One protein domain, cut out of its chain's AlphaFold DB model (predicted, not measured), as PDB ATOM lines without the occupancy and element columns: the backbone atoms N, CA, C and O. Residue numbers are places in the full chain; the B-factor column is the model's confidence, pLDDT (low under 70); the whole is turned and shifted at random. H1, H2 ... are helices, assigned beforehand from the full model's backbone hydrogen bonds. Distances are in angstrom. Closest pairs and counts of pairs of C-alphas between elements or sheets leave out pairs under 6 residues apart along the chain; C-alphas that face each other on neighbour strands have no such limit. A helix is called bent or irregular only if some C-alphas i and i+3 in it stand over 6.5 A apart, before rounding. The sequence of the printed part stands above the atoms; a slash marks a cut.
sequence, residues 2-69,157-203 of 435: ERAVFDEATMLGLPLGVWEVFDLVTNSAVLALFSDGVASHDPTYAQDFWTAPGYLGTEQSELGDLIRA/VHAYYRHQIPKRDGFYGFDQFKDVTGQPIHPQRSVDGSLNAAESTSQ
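What this domain is: This is residues 2 to 69 and 157 to 203 of the 435 residues of a protein of Verticillium alfalfae (strain VaMs.102 / ATCC MYA-4576 / FGSC 10136) (UniProt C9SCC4). What shape does the domain have? It is a rounded body of short helices set around the small helix H6 in the middle, with H1 and H7 meeting on one side of it, H3 and H4 on the opposite side, and H5 and H8 at two opposite ends. Few of the helices touch, and a long stretch with no named element, residues 178 to 192, leads from H7 to H8. What is it built of? The 115 printed residues hold eight named helices, H1 to H8 in chain order, and no named strand; the class is all helix. The whole is compact, with a radius of gyration of the C-alphas of 14.7 A and spans of 36 by 34 by 33 A.

How they stand to each other: What stands beside the first long helix? H1, residues 2 to 12, touches H7, residues 172 to 177, at a steep tilt of 40 degrees, opposite ways; their closest C-alphas, of Leu 12 and Gly 173, are 4.4 A apart. H1 is close to but not clearly touching H2, residues 16 to 25; their closest C-alphas, of Thr 10 and Leu 16, are 6.5 A apart. What stands near the mean of the C-alphas? H6, residues 160 to 163, is close to but not clearly touching H7, with the closest C-alphas, of Arg 162 and Phe 177, 6.5 A apart. H6 and H4, residues 45 to 51, are near each other, with 5 pairs of C-alphas within 10 A. Where are the others? H3, residues 31 to 41, and H8, residues 193 to 202, are about perpendicular at 75 degrees and close but not clearly touching; the closest C-alphas, of Val 38 and Gly 193, are 7.2 A apart. H5, residues 62 to 69, is apart from the other seven helices. How do the backbones run? Every O i to N i+4 pair is within hydrogen-bond range in H1, H4, H5 and H8, and 5 of 7 are in H3; H6 is too short for such a pair. In H2 it is 1 of 6, beside 6 of 7 O i to N i+3 pairs, and in H7 0 of 2, beside 2 of 3.

Where its parts are: Where are the anchor points? H1 begins at C-alpha 2, (-3.750, 8.033, 34.440), and H8 ends at C-alpha 202, (24.556, 27.589, 26.886). How long are the helices? H1 measures 15.5 A from first to last C-alpha, H3 15.4 A, H8 14.3 A and H2 11.3 A; H4, H5, H6 and H7 are shorter. Are any irregular? H2 is, with C-alphas 20 and 23 8.9 A apart, and H7 only just, with C-alphas 173 and 176 6.9 A apart.

The domain as a whole: How large is it? The two C-alphas farthest apart, of Gln 60 and Gln 203, are 39.9 A apart. Where is the cut? Residues 70 to 156 are not printed, and C-alphas 69 and 157 are 15.9 A apart across it. Which link is long, and where is confidence low? Of the links printed whole, H7 to H8 is long, with 15 residues; residue 33 is the one printed residue with pLDDT under 70.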
ATOM      1  N   GLU A   2      -4.126   6.716  33.858       91.94
ATOM      2  CA  GLU A   2      -3.750   8.033  34.440       91.94
ATOM      3  C   GLU A   2      -2.683   7.981  35.545       91.94
ATOM      4  O   GLU A   2      -1.721   8.744  35.517       91.94
ATOM      5  N   ARG A   3      -2.806   7.029  36.480       94.25
ATOM      6  CA  ARG A   3      -1.823   6.827  37.553       94.25
ATOM      7  C   ARG A   3      -0.406   6.578  37.023       94.25
ATOM      8  O   ARG A   3       0.537   7.123  37.575       94.25
ATOM      9  N   ALA A   4      -0.270   5.800  35.951       93.50
ATOM     10  CA  ALA A   4       1.033   5.491  35.367       93.50
ATOM     11  C   ALA A   4       1.676   6.732  34.728       93.50
ATOM     12  O   ALA A   4       2.872   6.930  34.877       93.50
ATOM     13  N   VAL A   5       0.881   7.593  34.080       93.88
ATOM     14  CA  VAL A   5       1.374   8.858  33.507       93.88
ATOM     15  C   VAL A   5       1.821   9.820  34.611       93.88
ATOM     16  O   VAL A   5       2.864  10.457  34.493       93.88
ATOM     17  N   PHE A   6       1.053   9.896  35.702       95.12
ATOM     18  CA  PHE A   6       1.415  10.676  36.884       95.12
ATOM     19  C   PHE A   6       2.730  10.192  37.508       95.12
ATOM     20  O   PHE A   6       3.608  11.008  37.794       95.12
ATOM     21  N   ASP A   7       2.860   8.876  37.710       95.50
ATOM     22  CA  ASP A   7       4.055   8.277  38.300       95.50
ATOM     23  C   ASP A   7       5.271   8.511  37.385       95.50
ATOM     24  O   ASP A   7       6.297   8.978  37.866       95.50
ATOM     25  N   GLU A   8       5.142   8.315  36.068       95.88
ATOM     26  CA  GLU A   8       6.229   8.532  35.101       95.88
ATOM     27  C   GLU A   8       6.732   9.981  35.085       95.88
ATOM     28  O   GLU A   8       7.937  10.228  35.206       95.88
ATOM     29  N   ALA A   9       5.818  10.954  34.983       95.12
ATOM     30  CA  ALA A   9       6.172  12.373  34.970       95.12
ATOM     31  C   ALA A   9       6.819  12.809  36.294       95.12
ATOM     32  O   ALA A   9       7.815  13.535  36.296       95.12
ATOM     33  N   THR A  10       6.291  12.330  37.424       95.50
ATOM     34  CA  THR A  10       6.832  12.643  38.753       95.50
ATOM     35  C   THR A  10       8.205  11.997  38.959       95.50
ATOM     36  O   THR A  10       9.135  12.672  39.394       95.50
ATOM     37  N   MET A  11       8.375  10.727  38.581       95.62
ATOM     38  CA  MET A  11       9.661  10.023  38.654       95.62
ATOM     39  C   MET A  11      10.720  10.642  37.738       95.62
ATOM     40  O   MET A  11      11.908  10.614  38.059       95.62
ATOM     41  N   LEU A  12      10.298  11.227  36.611       95.75
ATOM     42  CA  LEU A  12      11.200  11.950  35.716       95.75
ATOM     43  C   LEU A  12      11.721  13.241  36.358       95.75
ATOM     44  O   LEU A  12      12.795  13.710  35.983       95.75
ATOM     45  N   GLY A  13      10.995  13.798  37.330       95.94
ATOM     46  CA  GLY A  13      11.414  14.964  38.100       95.94
ATOM     47  C   GLY A  13      10.371  16.063  38.246       95.94
ATOM     48  O   GLY A  13      10.666  17.064  38.899       95.94
ATOM     49  N   LEU A  14       9.178  15.908  37.661       95.88
ATOM     50  CA  LEU A  14       8.120  16.901  37.810       95.88
ATOM     51  C   LEU A  14       7.728  17.007  39.297       95.88
ATOM     52  O   LEU A  14       7.362  15.984  39.890       95.88
ATOM     53  N   PRO A  15       7.812  18.190  39.934       96.38
ATOM     54  CA  PRO A  15       7.591  18.276  41.374       96.38
ATOM     55  C   PRO A  15       6.159  17.927  41.781       96.38
ATOM     56  O   PRO A  15       5.194  18.443  41.220       96.38
ATOM     57  N   LEU A  16       5.989  17.127  42.835       95.19
ATOM     58  CA  LEU A  16       4.653  16.727  43.302       95.19
ATOM     59  C   LEU A  16       3.711  17.912  43.585       95.19
ATOM     60  O   LEU A  16       2.512  17.837  43.319       95.19
ATOM     61  N   GLY A  17       4.241  19.019  44.109       93.06
ATOM     62  CA  GLY A  17       3.438  20.200  44.432       93.06
ATOM     63  C   GLY A  17       2.854  20.920  43.212       93.06
ATOM     64  O   GLY A  17       1.838  21.604  43.344       93.06
ATOM     65  N   VAL A  18       3.434  20.759  42.013       93.00
ATOM     66  CA  VAL A  18       2.954  21.477  40.818       93.00
ATOM     67  C   VAL A  18       1.670  20.880  40.243       93.00
ATOM     68  O   VAL A  18       0.954  21.550  39.505       93.00
ATOM     69  N   TRP A  19       1.289  19.668  40.653       93.50
ATOM     70  CA  TRP A  19       0.015  19.066  40.257       93.50
ATOM     71  C   TRP A  19      -1.212  19.847  40.767       93.50
ATOM     72  O   TRP A  19      -2.294  19.725  40.195       93.50
ATOM     73  N   GLU A  20      -1.060  20.723  41.773       90.50
ATOM     74  CA  GLU A  20      -2.106  21.681  42.180       90.50
ATOM     75  C   GLU A  20      -2.448  22.722  41.092       90.50
ATOM     76  O   GLU A  20      -3.478  23.399  41.180       90.50
ATOM     77  N   VAL A  21      -1.583  22.877  40.086       88.06
ATOM     78  CA  VAL A  21      -1.755  23.757  38.922       88.06
ATOM     79  C   VAL A  21      -1.679  22.954  37.621       88.06
ATOM     80  O   VAL A  21      -1.052  23.384  36.658       88.06
ATOM     81  N   PHE A  22      -2.349  21.796  37.597       90.31
ATOM     82  CA  PHE A  22      -2.384  20.854  36.471       90.31
ATOM     83  C   PHE A  22      -2.464  21.541  35.099       90.31
ATOM     84  O   PHE A  22      -1.554  21.366  34.299       90.31
ATOM     85  N   ASP A  23      -3.466  22.399  34.868       88.69
ATOM     86  CA  ASP A  23      -3.677  23.056  33.567       88.69
ATOM     87  C   ASP A  23      -2.474  23.891  33.092       88.69
ATOM     88  O   ASP A  23      -2.227  23.994  31.891       88.69
ATOM     89  N   LEU A  24      -1.728  24.495  34.026       84.62
ATOM     90  CA  LEU A  24      -0.512  25.250  33.718       84.62
ATOM     91  C   LEU A  24       0.613  24.302  33.299       84.62
ATOM     92  O   LEU A  24       1.247  24.519  32.272       84.62
ATOM     93  N   VAL A  25       0.834  23.247  34.081       86.62
ATOM     94  CA  VAL A  25       1.946  22.301  33.902       86.62
ATOM     95  C   VAL A  25       1.738  21.396  32.689       86.62
ATOM     96  O   VAL A  25       2.697  20.986  32.044       86.62
ATOM     97  N   THR A  26       0.487  21.098  32.333       85.38
ATOM     98  CA  THR A  26       0.154  20.303  31.145       85.38
ATOM     99  C   THR A  26       0.007  21.143  29.878       85.38
ATOM    100  O   THR A  26      -0.398  20.622  28.839       85.38
ATOM    101  N   ASN A  27       0.296  22.445  29.935       84.31
ATOM    102  CA  ASN A  27       0.220  23.304  28.764       84.31
ATOM    103  C   ASN A  27       1.374  23.004  27.792       84.31
ATOM    104  O   ASN A  27       2.520  23.391  27.999       84.31
ATOM    105  N   SER A  28       1.049  22.368  26.671       79.94
ATOM    106  CA  SER A  28       2.006  21.979  25.634       79.94
ATOM    107  C   SER A  28       2.358  23.102  24.645       79.94
ATOM    108  O   SER A  28       2.941  22.824  23.598       79.94
ATOM    109  N   ALA A  29       1.989  24.363  24.902       75.69
ATOM    110  CA  ALA A  29       2.248  25.467  23.970       75.69
ATOM    111  C   ALA A  29       3.747  25.643  23.670       75.69
ATOM    112  O   ALA A  29       4.128  25.855  22.521       75.69
ATOM    113  N   VAL A  30       4.603  25.487  24.685       72.56
ATOM    114  CA  VAL A  30       6.064  25.576  24.532       72.56
ATOM    115  C   VAL A  30       6.625  24.357  23.788       72.56
ATOM    116  O   VAL A  30       7.603  24.479  23.056       72.56
ATOM    117  N   LEU A  31       5.976  23.190  23.880       80.44
ATOM    118  CA  LEU A  31       6.419  21.972  23.191       80.44
ATOM    119  C   LEU A  31       6.420  22.131  21.661       80.44
ATOM    120  O   LEU A  31       7.245  21.525  20.973       80.44
ATOM    121  N   ALA A  32       5.549  22.988  21.120       71.06
ATOM    122  CA  ALA A  32       5.559  23.325  19.699       71.06
ATOM    123  C   ALA A  32       6.903  23.945  19.263       71.06
ATOM    124  O   ALA A  32       7.414  23.584  18.208       71.06
ATOM    125  N   LEU A  33       7.530  24.780  20.106       69.56
ATOM    126  CA  LEU A  33       8.844  25.379  19.824       69.56
ATOM    127  C   LEU A  33       9.955  24.323  19.740       69.56
ATOM    128  O   LEU A  33      10.879  24.446  18.940       69.56
ATOM    129  N   PHE A  34       9.859  23.261  20.544       77.69
ATOM    130  CA  PHE A  34      10.825  22.162  20.519       77.69
ATOM    131  C   PHE A  34      10.579  21.173  19.375       77.69
ATOM    132  O   PHE A  34      11.517  20.509  18.929       77.69
ATOM    133  N   SER A  35       9.346  21.092  18.868       84.25
ATOM    134  CA  SER A  35       8.969  20.166  17.794       84.25
ATOM    135  C   SER A  35       9.767  20.419  16.513       84.25
ATOM    136  O   SER A  35      10.285  19.472  15.922       84.25
ATOM    137  N   ASP A  36       9.955  21.683  16.129       81.00
ATOM    138  CA  ASP A  36      10.752  22.053  14.950       81.00
ATOM    139  C   ASP A  36      12.235  21.692  15.122       81.00
ATOM    140  O   ASP A  36      12.888  21.212  14.191       81.00
ATOM    141  N   GLY A  37      12.758  21.842  16.344       83.56
ATOM    142  CA  GLY A  37      14.099  21.387  16.699       83.56
ATOM    143  C   GLY A  37      14.259  19.879  16.499       83.56
ATOM    144  O   GLY A  37      15.250  19.444  15.909       83.56
ATOM    145  N   VAL A  38      13.273  19.079  16.917       89.25
ATOM    146  CA  VAL A  38      13.271  17.626  16.679       89.25
ATOM    147  C   VAL A  38      13.163  17.314  15.187       89.25
ATOM    148  O   VAL A  38      13.942  16.502  14.701       89.25
ATOM    149  N   ALA A  39      12.287  17.990  14.436       87.19
ATOM    150  CA  ALA A  39      12.170  17.794  12.986       87.19
ATOM    151  C   ALA A  39      13.497  18.025  12.251       87.19
ATOM    152  O   ALA A  39      13.813  17.315  11.300       87.19
ATOM    153  N   SER A  40      14.270  19.023  12.689       86.12
ATOM    154  CA  SER A  40      15.551  19.367  12.075       86.12
ATOM    155  C   SER A  40      16.665  18.380  12.434       86.12
ATOM    156  O   SER A  40      17.414  17.961  11.551       86.12
ATOM    157  N   HIS A  41      16.781  17.995  13.709       87.69
ATOM    158  CA  HIS A  41      17.900  17.176  14.188       87.69
ATOM    159  C   HIS A  41      17.640  15.669  14.099       87.69
ATOM    160  O   HIS A  41      18.590  14.903  13.954       87.69
ATOM    161  N   ASP A  42      16.380  15.241  14.186       92.81
ATOM    162  CA  ASP A  42      15.950  13.842  14.121       92.81
ATOM    163  C   ASP A  42      14.736  13.662  13.177       92.81
ATOM    164  O   ASP A  42      13.632  13.302  13.606       92.81
ATOM    165  N   PRO A  43      14.912  13.912  11.863       91.50
ATOM    166  CA  PRO A  43      13.807  13.999  10.903       91.50
ATOM    167  C   PRO A  43      13.024  12.693  10.711       91.50
ATOM    168  O   PRO A  43      11.895  12.733  10.224       91.50
ATOM    169  N   THR A  44      13.578  11.529  11.079       94.75
ATOM    170  CA  THR A  44      12.860  10.245  10.946       94.75
ATOM    171  C   THR A  44      12.036   9.888  12.179       94.75
ATOM    172  O   THR A  44      11.266   8.930  12.124       94.75
ATOM    173  N   TYR A  45      12.142  10.648  13.277       95.94
ATOM    174  CA  TYR A  45      11.515  10.287  14.548       95.94
ATOM    175  C   TYR A  45       9.999  10.110  14.446       95.94
ATOM    176  O   TYR A  45       9.483   9.089  14.891       95.94
ATOM    177  N   ALA A  46       9.284  11.058  13.830       95.62
ATOM    178  CA  ALA A  46       7.831  10.952  13.694       95.62
ATOM    179  C   ALA A  46       7.427   9.698  12.900       95.62
ATOM    180  O   ALA A  46       6.523   8.972  13.305       95.62
ATOM    181  N   GLN A  47       8.131   9.400  11.806       96.31
ATOM    182  CA  GLN A  47       7.867   8.206  11.005       96.31
ATOM    183  C   GLN A  47       8.084   6.924  11.821       96.31
ATOM    184  O   GLN A  47       7.230   6.034  11.811       96.31
ATOM    185  N   ASP A  48       9.197   6.836  12.550       98.00
ATOM    186  CA  ASP A  48       9.514   5.676  13.383       98.00
ATOM    187  C   ASP A  48       8.505   5.529  14.534       98.00
ATOM    188  O   ASP A  48       8.002   4.432  14.767       98.00
ATOM    189  N   PHE A  49       8.113   6.633  15.175       98.31
ATOM    190  CA  PHE A  49       7.110   6.653  16.241       98.31
ATOM    191  C   PHE A  49       5.775   6.025  15.815       98.31
ATOM    192  O   PHE A  49       5.164   5.275  16.578       98.31
ATOM    193  N   TRP A  50       5.325   6.308  14.590       98.19
ATOM    194  CA  TRP A  50       4.042   5.828  14.076       98.19
ATOM    195  C   TRP A  50       4.105   4.454  13.396       98.19
ATOM    196  O   TRP A  50       3.052   3.869  13.149       98.19
ATOM    197  N   THR A  51       5.294   3.924  13.080       97.94
ATOM    198  CA  THR A  51       5.409   2.694  12.266       97.94
ATOM    199  C   THR A  51       6.300   1.594  12.835       97.94
ATOM    200  O   THR A  51       6.083   0.425  12.508       97.94
ATOM    201  N   ALA A  52       7.259   1.911  13.703       98.06
ATOM    202  CA  ALA A  52       8.151   0.927  14.304       98.06
ATOM    203  C   ALA A  52       7.585   0.381  15.633       98.06
ATOM    204  O   ALA A  52       6.892   1.103  16.354       98.06
ATOM    205  N   PRO A  53       7.867  -0.884  15.998       97.19
ATOM    206  CA  PRO A  53       7.464  -1.447  17.287       97.19
ATOM    207  C   PRO A  53       8.199  -0.781  18.462       97.19
ATOM    208  O   PRO A  53       9.350  -0.372  18.334       97.19
ATOM    209  N   GLY A  54       7.551  -0.733  19.631       95.56
ATOM    210  CA  GLY A  54       8.129  -0.192  20.871       95.56
ATOM    211  C   GLY A  54       7.915   1.311  21.086       95.56
ATOM    212  O   GLY A  54       8.378   1.850  22.090       95.56
ATOM    213  N   TYR A  55       7.202   1.970  20.170       98.19
ATOM    214  CA  TYR A  55       6.746   3.355  20.287       98.19
ATOM    215  C   TYR A  55       5.254   3.404  20.623       98.19
ATOM    216  O   TYR A  55       4.491   2.547  20.177       98.19
ATOM    217  N   LEU A  56       4.812   4.446  21.338       97.62
ATOM    218  CA  LEU A  56       3.397   4.617  21.700       97.62
ATOM    219  C   LEU A  56       2.460   4.620  20.481       97.62
ATOM    220  O   LEU A  56       1.336   4.130  20.576       97.62
ATOM    221  N   GLY A  57       2.926   5.108  19.326       97.75
ATOM    222  CA  GLY A  57       2.153   5.094  18.083       97.75
ATOM    223  C   GLY A  57       1.748   3.687  17.626       97.75
ATOM    224  O   GLY A  57       0.671   3.526  17.053       97.75
ATOM    225  N   THR A  58       2.530   2.649  17.945       97.81
ATOM    226  CA  THR A  58       2.261   1.247  17.557       97.81
ATOM    227  C   THR A  58       1.962   0.318  18.738       97.81
ATOM    228  O   THR A  58       1.453  -0.791  18.544       97.81
ATOM    229  N   GLU A  59       2.240   0.761  19.965       96.06
ATOM    230  CA  GLU A  59       2.054  -0.012  21.192       96.06
ATOM    231  C   GLU A  59       0.584  -0.398  21.414       96.06
ATOM    232  O   GLU A  59      -0.330   0.419  21.272       96.06
ATOM    233  N   GLN A  60       0.348  -1.654  21.790       96.44
ATOM    234  CA  GLN A  60      -0.983  -2.179  22.102       96.44
ATOM    235  C   GLN A  60      -1.281  -2.005  23.598       96.44
ATOM    236  O   GLN A  60      -1.215  -2.959  24.374       96.44
ATOM    237  N   SER A  61      -1.567  -0.768  23.999       95.12
ATOM    238  CA  SER A  61      -1.912  -0.390  25.372       95.12
ATOM    239  C   SER A  61      -2.975   0.707  25.394       95.12
ATOM    240  O   SER A  61      -3.186   1.389  24.395       95.12
ATOM    241  N   GLU A  62      -3.606   0.913  26.555       95.88
ATOM    242  CA  GLU A  62      -4.603   1.978  26.763       95.88
ATOM    243  C   GLU A  62      -4.039   3.369  26.409       95.88
ATOM    244  O   GLU A  62      -4.717   4.176  25.777       95.88
ATOM    245  N   LEU A  63      -2.770   3.628  26.754       95.25
ATOM    246  CA  LEU A  63      -2.093   4.879  26.411       95.25
ATOM    247  C   LEU A  63      -1.784   4.966  24.908       95.25
ATOM    248  O   LEU A  63      -1.995   6.016  24.308       95.25
ATOM    249  N   GLY A  64      -1.331   3.875  24.284       96.62
ATOM    250  CA  GLY A  64      -1.120   3.829  22.833       96.62
ATOM    251  C   GLY A  64      -2.415   4.049  22.040       96.62
ATOM    252  O   GLY A  64      -2.421   4.780  21.050       96.62
ATOM    253  N   ASP A  65      -3.531   3.477  22.502       97.19
ATOM    254  CA  ASP A  65      -4.861   3.686  21.921       97.19
ATOM    255  C   ASP A  65      -5.303   5.148  22.036       97.19
ATOM    256  O   ASP A  65      -5.763   5.726  21.048       97.19
ATOM    257  N   LEU A  66      -5.107   5.771  23.207       95.50
ATOM    258  CA  LEU A  66      -5.382   7.193  23.414       95.50
ATOM    259  C   LEU A  66      -4.576   8.058  22.434       95.50
ATOM    260  O   LEU A  66      -5.145   8.916  21.764       95.50
ATOM    261  N   ILE A  67      -3.269   7.808  22.320       95.31
ATOM    262  CA  ILE A  67      -2.359   8.551  21.440       95.31
ATOM    263  C   ILE A  67      -2.781   8.436  19.970       95.31
ATOM    264  O   ILE A  67      -2.892   9.451  19.282       95.31
ATOM    265  N   ARG A  68      -3.082   7.222  19.489       96.81
ATOM    266  CA  ARG A  68      -3.569   7.009  18.115       96.81
ATOM    267  C   ARG A  68      -4.898   7.709  17.848       96.81
ATOM    268  O   ARG A  68      -5.091   8.219  16.750       96.81
ATOM    269  N   ALA A  69      -5.798   7.759  18.829       95.94
ATOM    270  CA  ALA A  69      -7.097   8.410  18.678       95.94
ATOM    271  C   ALA A  69      -7.008   9.942  18.524       95.94
ATOM    272  O   ALA A  69      -7.939  10.540  17.991       95.94
ATOM    273  N   VAL A 157       6.453  13.975  19.837       93.94
ATOM    274  CA  VAL A 157       7.450  14.626  20.706       93.94
ATOM    275  C   VAL A 157       7.112  14.572  22.196       93.94
ATOM    276  O   VAL A 157       8.034  14.618  23.006       93.94
ATOM    277  N   HIS A 158       5.844  14.365  22.574       92.75
ATOM    278  CA  HIS A 158       5.455  14.215  23.983       92.75
ATOM    279  C   HIS A 158       6.146  13.030  24.665       92.75
ATOM    280  O   HIS A 158       6.356  13.068  25.869       92.75
ATOM    281  N   ALA A 159       6.513  11.989  23.912       94.44
ATOM    282  CA  ALA A 159       7.197  10.808  24.438       94.44
ATOM    283  C   ALA A 159       8.677  10.734  24.030       94.44
ATOM    284  O   ALA A 159       9.334   9.727  24.289       94.44
ATOM    285  N   TYR A 160       9.227  11.784  23.405       94.56
ATOM    286  CA  TYR A 160      10.587  11.752  22.856       94.56
ATOM    287  C   TYR A 160      11.648  11.447  23.918       94.56
ATOM    288  O   TYR A 160      12.590  10.705  23.643       94.56
ATOM    289  N   TYR A 161      11.461  11.927  25.153       93.50
ATOM    290  CA  TYR A 161      12.386  11.679  26.266       93.50
ATOM    291  C   TYR A 161      12.573  10.189  26.588       93.50
ATOM    292  O   TYR A 161      13.665   9.790  26.989       93.50
ATOM    293  N   ARG A 162      11.566   9.333  26.344       95.88
ATOM    294  CA  ARG A 162      11.678   7.873  26.539       95.88
ATOM    295  C   ARG A 162      12.730   7.238  25.626       95.88
ATOM    296  O   ARG A 162      13.246   6.157  25.909       95.88
ATOM    297  N   HIS A 163      13.044   7.915  24.523       95.75
ATOM    298  CA  HIS A 163      13.943   7.463  23.462       95.75
ATOM    299  C   HIS A 163      15.294   8.198  23.476       95.75
ATOM    300  O   HIS A 163      16.053   8.106  22.509       95.75
ATOM    301  N   GLN A 164      15.561   8.945  24.553       93.56
ATOM    302  CA  GLN A 164      16.700   9.846  24.732       93.56
ATOM    303  C   GLN A 164      17.419   9.577  26.063       93.56
ATOM    304  O   GLN A 164      17.865  10.510  26.725       93.56
ATOM    305  N   ILE A 165      17.512   8.312  26.495       94.38
ATOM    306  CA  ILE A 165      18.179   7.972  27.761       94.38
ATOM    307  C   ILE A 165      19.639   8.456  27.703       94.38
ATOM    308  O   ILE A 165      20.395   7.992  26.837       94.38
ATOM    309  N   PRO A 166      20.072   9.346  28.619       90.56
ATOM    310  CA  PRO A 166      21.431   9.866  28.603       90.56
ATOM    311  C   PRO A 166      22.471   8.753  28.753       90.56
ATOM    312  O   PRO A 166      22.352   7.871  29.604       90.56
ATOM    313  N   LYS A 167      23.533   8.817  27.942       87.06
ATOM    314  CA  LYS A 167      24.666   7.871  28.015       87.06
ATOM    315  C   LYS A 167      25.601   8.145  29.190       87.06
ATOM    316  O   LYS A 167      26.413   7.293  29.535       87.06
ATOM    317  N   ARG A 168      25.549   9.359  29.742       86.50
ATOM    318  CA  ARG A 168      26.325   9.760  30.917       86.50
ATOM    319  C   ARG A 168      25.585   9.319  32.175       86.50
ATOM    320  O   ARG A 168      24.369   9.452  32.254       86.50
ATOM    321  N   ASP A 169      26.336   8.851  33.162       87.06
ATOM    322  CA  ASP A 169      25.773   8.410  34.436       87.06
ATOM    323  C   ASP A 169      25.187   9.571  35.261       87.06
ATOM    324  O   ASP A 169      25.515  10.750  35.075       87.06
ATOM    325  N   GLY A 170      24.325   9.216  36.215       88.75
ATOM    326  CA  GLY A 170      23.758  10.134  37.205       88.75
ATOM    327  C   GLY A 170      22.410  10.752  36.828       88.75
ATOM    328  O   GLY A 170      21.793  11.376  37.683       88.75
ATOM    329  N   PHE A 171      21.913  10.558  35.604       92.25
ATOM    330  CA  PHE A 171      20.569  10.994  35.200       92.25
ATOM    331  C   PHE A 171      19.487  10.028  35.712       92.25
ATOM    332  O   PHE A 171      18.779   9.398  34.928       92.25
ATOM    333  N   TYR A 172      19.380   9.888  37.035       93.56
ATOM    334  CA  TYR A 172      18.551   8.866  37.683       93.56
ATOM    335  C   TYR A 172      17.047   8.996  37.394       93.56
ATOM    336  O   TYR A 172      16.340   7.995  37.428       93.56
ATOM    337  N   GLY A 173      16.550  10.180  37.008       93.94
ATOM    338  CA  GLY A 173      15.159  10.343  36.549       93.94
ATOM    339  C   GLY A 173      14.809   9.496  35.311       93.94
ATOM    340  O   GLY A 173      13.640   9.189  35.075       93.94
ATOM    341  N   PHE A 174      15.818   9.065  34.543       95.50
ATOM    342  CA  PHE A 174      15.664   8.190  33.377       95.50
ATOM    343  C   PHE A 174      15.814   6.698  33.703       95.50
ATOM    344  O   PHE A 174      15.619   5.866  32.815       95.50
ATOM    345  N   ASP A 175      16.154   6.325  34.942       94.69
ATOM    346  CA  ASP A 175      16.354   4.916  35.306       94.69
ATOM    347  C   ASP A 175      15.058   4.101  35.208       94.69
ATOM    348  O   ASP A 175      15.106   2.909  34.918       94.69
ATOM    349  N   GLN A 176      13.896   4.754  35.316       95.31
ATOM    350  CA  GLN A 176      12.585   4.147  35.053       95.31
ATOM    351  C   GLN A 176      12.413   3.615  33.616       95.31
ATOM    352  O   GLN A 176      11.563   2.763  33.376       95.31
ATOM    353  N   PHE A 177      13.225   4.082  32.660       96.62
ATOM    354  CA  PHE A 177      13.208   3.612  31.270       96.62
ATOM    355  C   PHE A 177      14.244   2.514  31.002       96.62
ATOM    356  O   PHE A 177      14.506   2.179  29.843       96.62
ATOM    357  N   LYS A 178      14.851   1.953  32.053       96.56
ATOM    358  CA  LYS A 178      15.807   0.849  31.977       96.56
ATOM    359  C   LYS A 178      15.237  -0.391  32.662       96.56
ATOM    360  O   LYS A 178      14.499  -0.302  33.639       96.56
ATOM    361  N   ASP A 179      15.584  -1.562  32.147       96.44
ATOM    362  CA  ASP A 179      15.272  -2.830  32.793       96.44
ATOM    363  C   ASP A 179      16.229  -3.124  33.962       96.44
ATOM    364  O   ASP A 179      17.172  -2.384  34.251       96.44
ATOM    365  N   VAL A 180      16.022  -4.265  34.624       95.62
ATOM    366  CA  VAL A 180      16.853  -4.725  35.752       95.62
ATOM    367  C   VAL A 180      18.323  -4.981  35.387       95.62
ATOM    368  O   VAL A 180      19.156  -5.135  36.277       95.62
ATOM    369  N   THR A 181      18.650  -5.062  34.095       95.38
ATOM    370  CA  THR A 181      20.016  -5.215  33.572       95.38
ATOM    371  C   THR A 181      20.626  -3.883  33.122       95.38
ATOM    372  O   THR A 181      21.775  -3.850  32.677       95.38
ATOM    373  N   GLY A 182      19.878  -2.782  33.251       93.56
ATOM    374  CA  GLY A 182      20.271  -1.440  32.834       93.56
ATOM    375  C   GLY A 182      20.065  -1.163  31.342       93.56
ATOM    376  O   GLY A 182      20.529  -0.129  30.862       93.56
ATOM    377  N   GLN A 183      19.409  -2.058  30.595       96.06
ATOM    378  CA  GLN A 183      19.136  -1.850  29.173       96.06
ATOM    379  C   GLN A 183      17.858  -1.027  28.967       96.06
ATOM    380  O   GLN A 183      16.899  -1.216  29.712       96.06
ATOM    381  N   PRO A 184      17.801  -0.136  27.961       97.31
ATOM    382  CA  PRO A 184      16.585   0.605  27.636       97.31
ATOM    383  C   PRO A 184      15.388  -0.314  27.363       97.31
ATOM    384  O   PRO A 184      15.498  -1.253  26.575       97.31
ATOM    385  N   ILE A 185      14.228  -0.002  27.944       96.94
ATOM    386  CA  ILE A 185      12.972  -0.729  27.672       96.94
ATOM    387  C   ILE A 185      12.272  -0.239  26.397       96.94
ATOM    388  O   ILE A 185      11.438  -0.944  25.831       96.94
ATOM    389  N   HIS A 186      12.629   0.961  25.928       96.94
ATOM    390  CA  HIS A 186      12.124   1.568  24.699       96.94
ATOM    391  C   HIS A 186      13.225   1.670  23.635       96.94
ATOM    392  O   HIS A 186      14.401   1.828  23.991       96.94
ATOM    393  N   PRO A 187      12.874   1.665  22.332       97.56
ATOM    394  CA  PRO A 187      13.821   1.981  21.263       97.56
ATOM    395  C   PRO A 187      14.532   3.312  21.532       97.56
ATOM    396  O   PRO A 187      13.889   4.274  21.940       97.56
ATOM    397  N   GLN A 188      15.842   3.390  21.308       96.88
ATOM    398  CA  GLN A 188      16.619   4.618  21.525       96.88
ATOM    399  C   GLN A 188      17.007   5.263  20.196       96.88
ATOM    400  O   GLN A 188      17.289   4.564  19.218       96.88
ATOM    401  N   ARG A 189      17.037   6.598  20.159       95.50
ATOM    402  CA  ARG A 189      17.481   7.357  18.984       95.50
ATOM    403  C   ARG A 189      19.002   7.474  18.969       95.50
ATOM    404  O   ARG A 189      19.659   7.504  20.007       95.50
ATOM    405  N   SER A 190      19.580   7.558  17.772       92.50
ATOM    406  CA  SER A 190      21.012   7.841  17.616       92.50
ATOM    407  C   SER A 190      21.351   9.313  17.858       92.50
ATOM    408  O   SER A 190      22.491   9.620  18.202       92.50
ATOM    409  N   VAL A 191      20.377  10.204  17.645       91.06
ATOM    410  CA  VAL A 191      20.479  11.647  17.888       91.06
ATOM    411  C   VAL A 191      20.320  11.911  19.378       91.06
ATOM    412  O   VAL A 191      19.353  11.439  19.969       91.06
ATOM    413  N   ASP A 192      21.232  12.689  19.960       87.00
ATOM    414  CA  ASP A 192      21.127  13.182  21.336       87.00
ATOM    415  C   ASP A 192      20.507  14.585  21.325       87.00
ATOM    416  O   ASP A 192      21.193  15.601  21.173       87.00
ATOM    417  N   GLY A 193      19.178  14.635  21.419       83.12
ATOM    418  CA  GLY A 193      18.440  15.897  21.397       83.12
ATOM    419  C   GLY A 193      18.773  16.784  22.596       83.12
ATOM    420  O   GLY A 193      18.835  18.006  22.460       83.12
ATOM    421  N   SER A 194      19.041  16.168  23.752       80.81
ATOM    422  CA  SER A 194      19.358  16.878  24.992       80.81
ATOM    423  C   SER A 194      20.699  17.611  24.903       80.81
ATOM    424  O   SER A 194      20.790  18.785  25.267       80.81
ATOM    425  N   LEU A 195      21.721  16.958  24.339       82.31
ATOM    426  CA  LEU A 195      23.037  17.552  24.135       82.31
ATOM    427  C   LEU A 195      22.977  18.697  23.123       82.31
ATOM    428  O   LEU A 195      23.501  19.774  23.401       82.31
ATOM    429  N   ASN A 196      22.283  18.510  21.996       81.81
ATOM    430  CA  ASN A 196      22.108  19.568  20.995       81.81
ATOM    431  C   ASN A 196      21.422  20.811  21.596       81.81
ATOM    432  O   ASN A 196      21.840  21.948  21.350       81.81
ATOM    433  N   ALA A 197      20.387  20.609  22.420       80.88
ATOM    434  CA  ALA A 197      19.688  21.696  23.103       80.88
ATOM    435  C   ALA A 197      20.597  22.416  24.116       80.88
ATOM    436  O   ALA A 197      20.641  23.649  24.155       80.88
ATOM    437  N   ALA A 198      21.376  21.669  24.899       83.00
ATOM    438  CA  ALA A 198      22.310  22.242  25.863       83.00
ATOM    439  C   ALA A 198      23.470  23.011  25.203       83.00
ATOM    440  O   ALA A 198      23.863  24.086  25.670       83.00
ATOM    441  N   GLU A 199      24.023  22.484  24.109       83.94
ATOM    442  CA  GLU A 199      25.101  23.134  23.364       83.94
ATOM    443  C   GLU A 199      24.629  24.424  22.686       83.94
ATOM    444  O   GLU A 199      25.324  25.440  22.769       83.94
ATOM    445  N   SER A 200      23.438  24.417  22.082       82.06
ATOM    446  CA  SER A 200      22.863  25.605  21.433       82.06
ATOM    447  C   SER A 200      22.461  26.699  22.423       82.06
ATOM    448  O   SER A 200      22.641  27.879  22.126       82.06
ATOM    449  N   THR A 201      21.969  26.329  23.609       80.62
ATOM    450  CA  THR A 201      21.483  27.298  24.605       80.62
ATOM    451  C   THR A 201      22.619  27.924  25.410       80.62
ATOM    452  O   THR A 201      22.660  29.140  25.586       80.62
ATOM    453  N   SER A 202      23.551  27.113  25.923       80.88
ATOM    454  CA  SER A 202      24.556  27.589  26.886       80.88
ATOM    455  C   SER A 202      25.972  27.089  26.614       80.88
ATOM    456  O   SER A 202      26.839  27.240  27.478       80.88
ATOM    457  N   GLN A 203      26.215  26.433  25.471       83.81
ATOM    458  CA  GLN A 203      27.459  25.697  25.198       83.81
ATOM    459  C   GLN A 203      27.807  24.727  26.347       83.81
ATOM    460  O   GLN A 203      28.974  24.514  26.695       83.81
TER     461      GLN A 203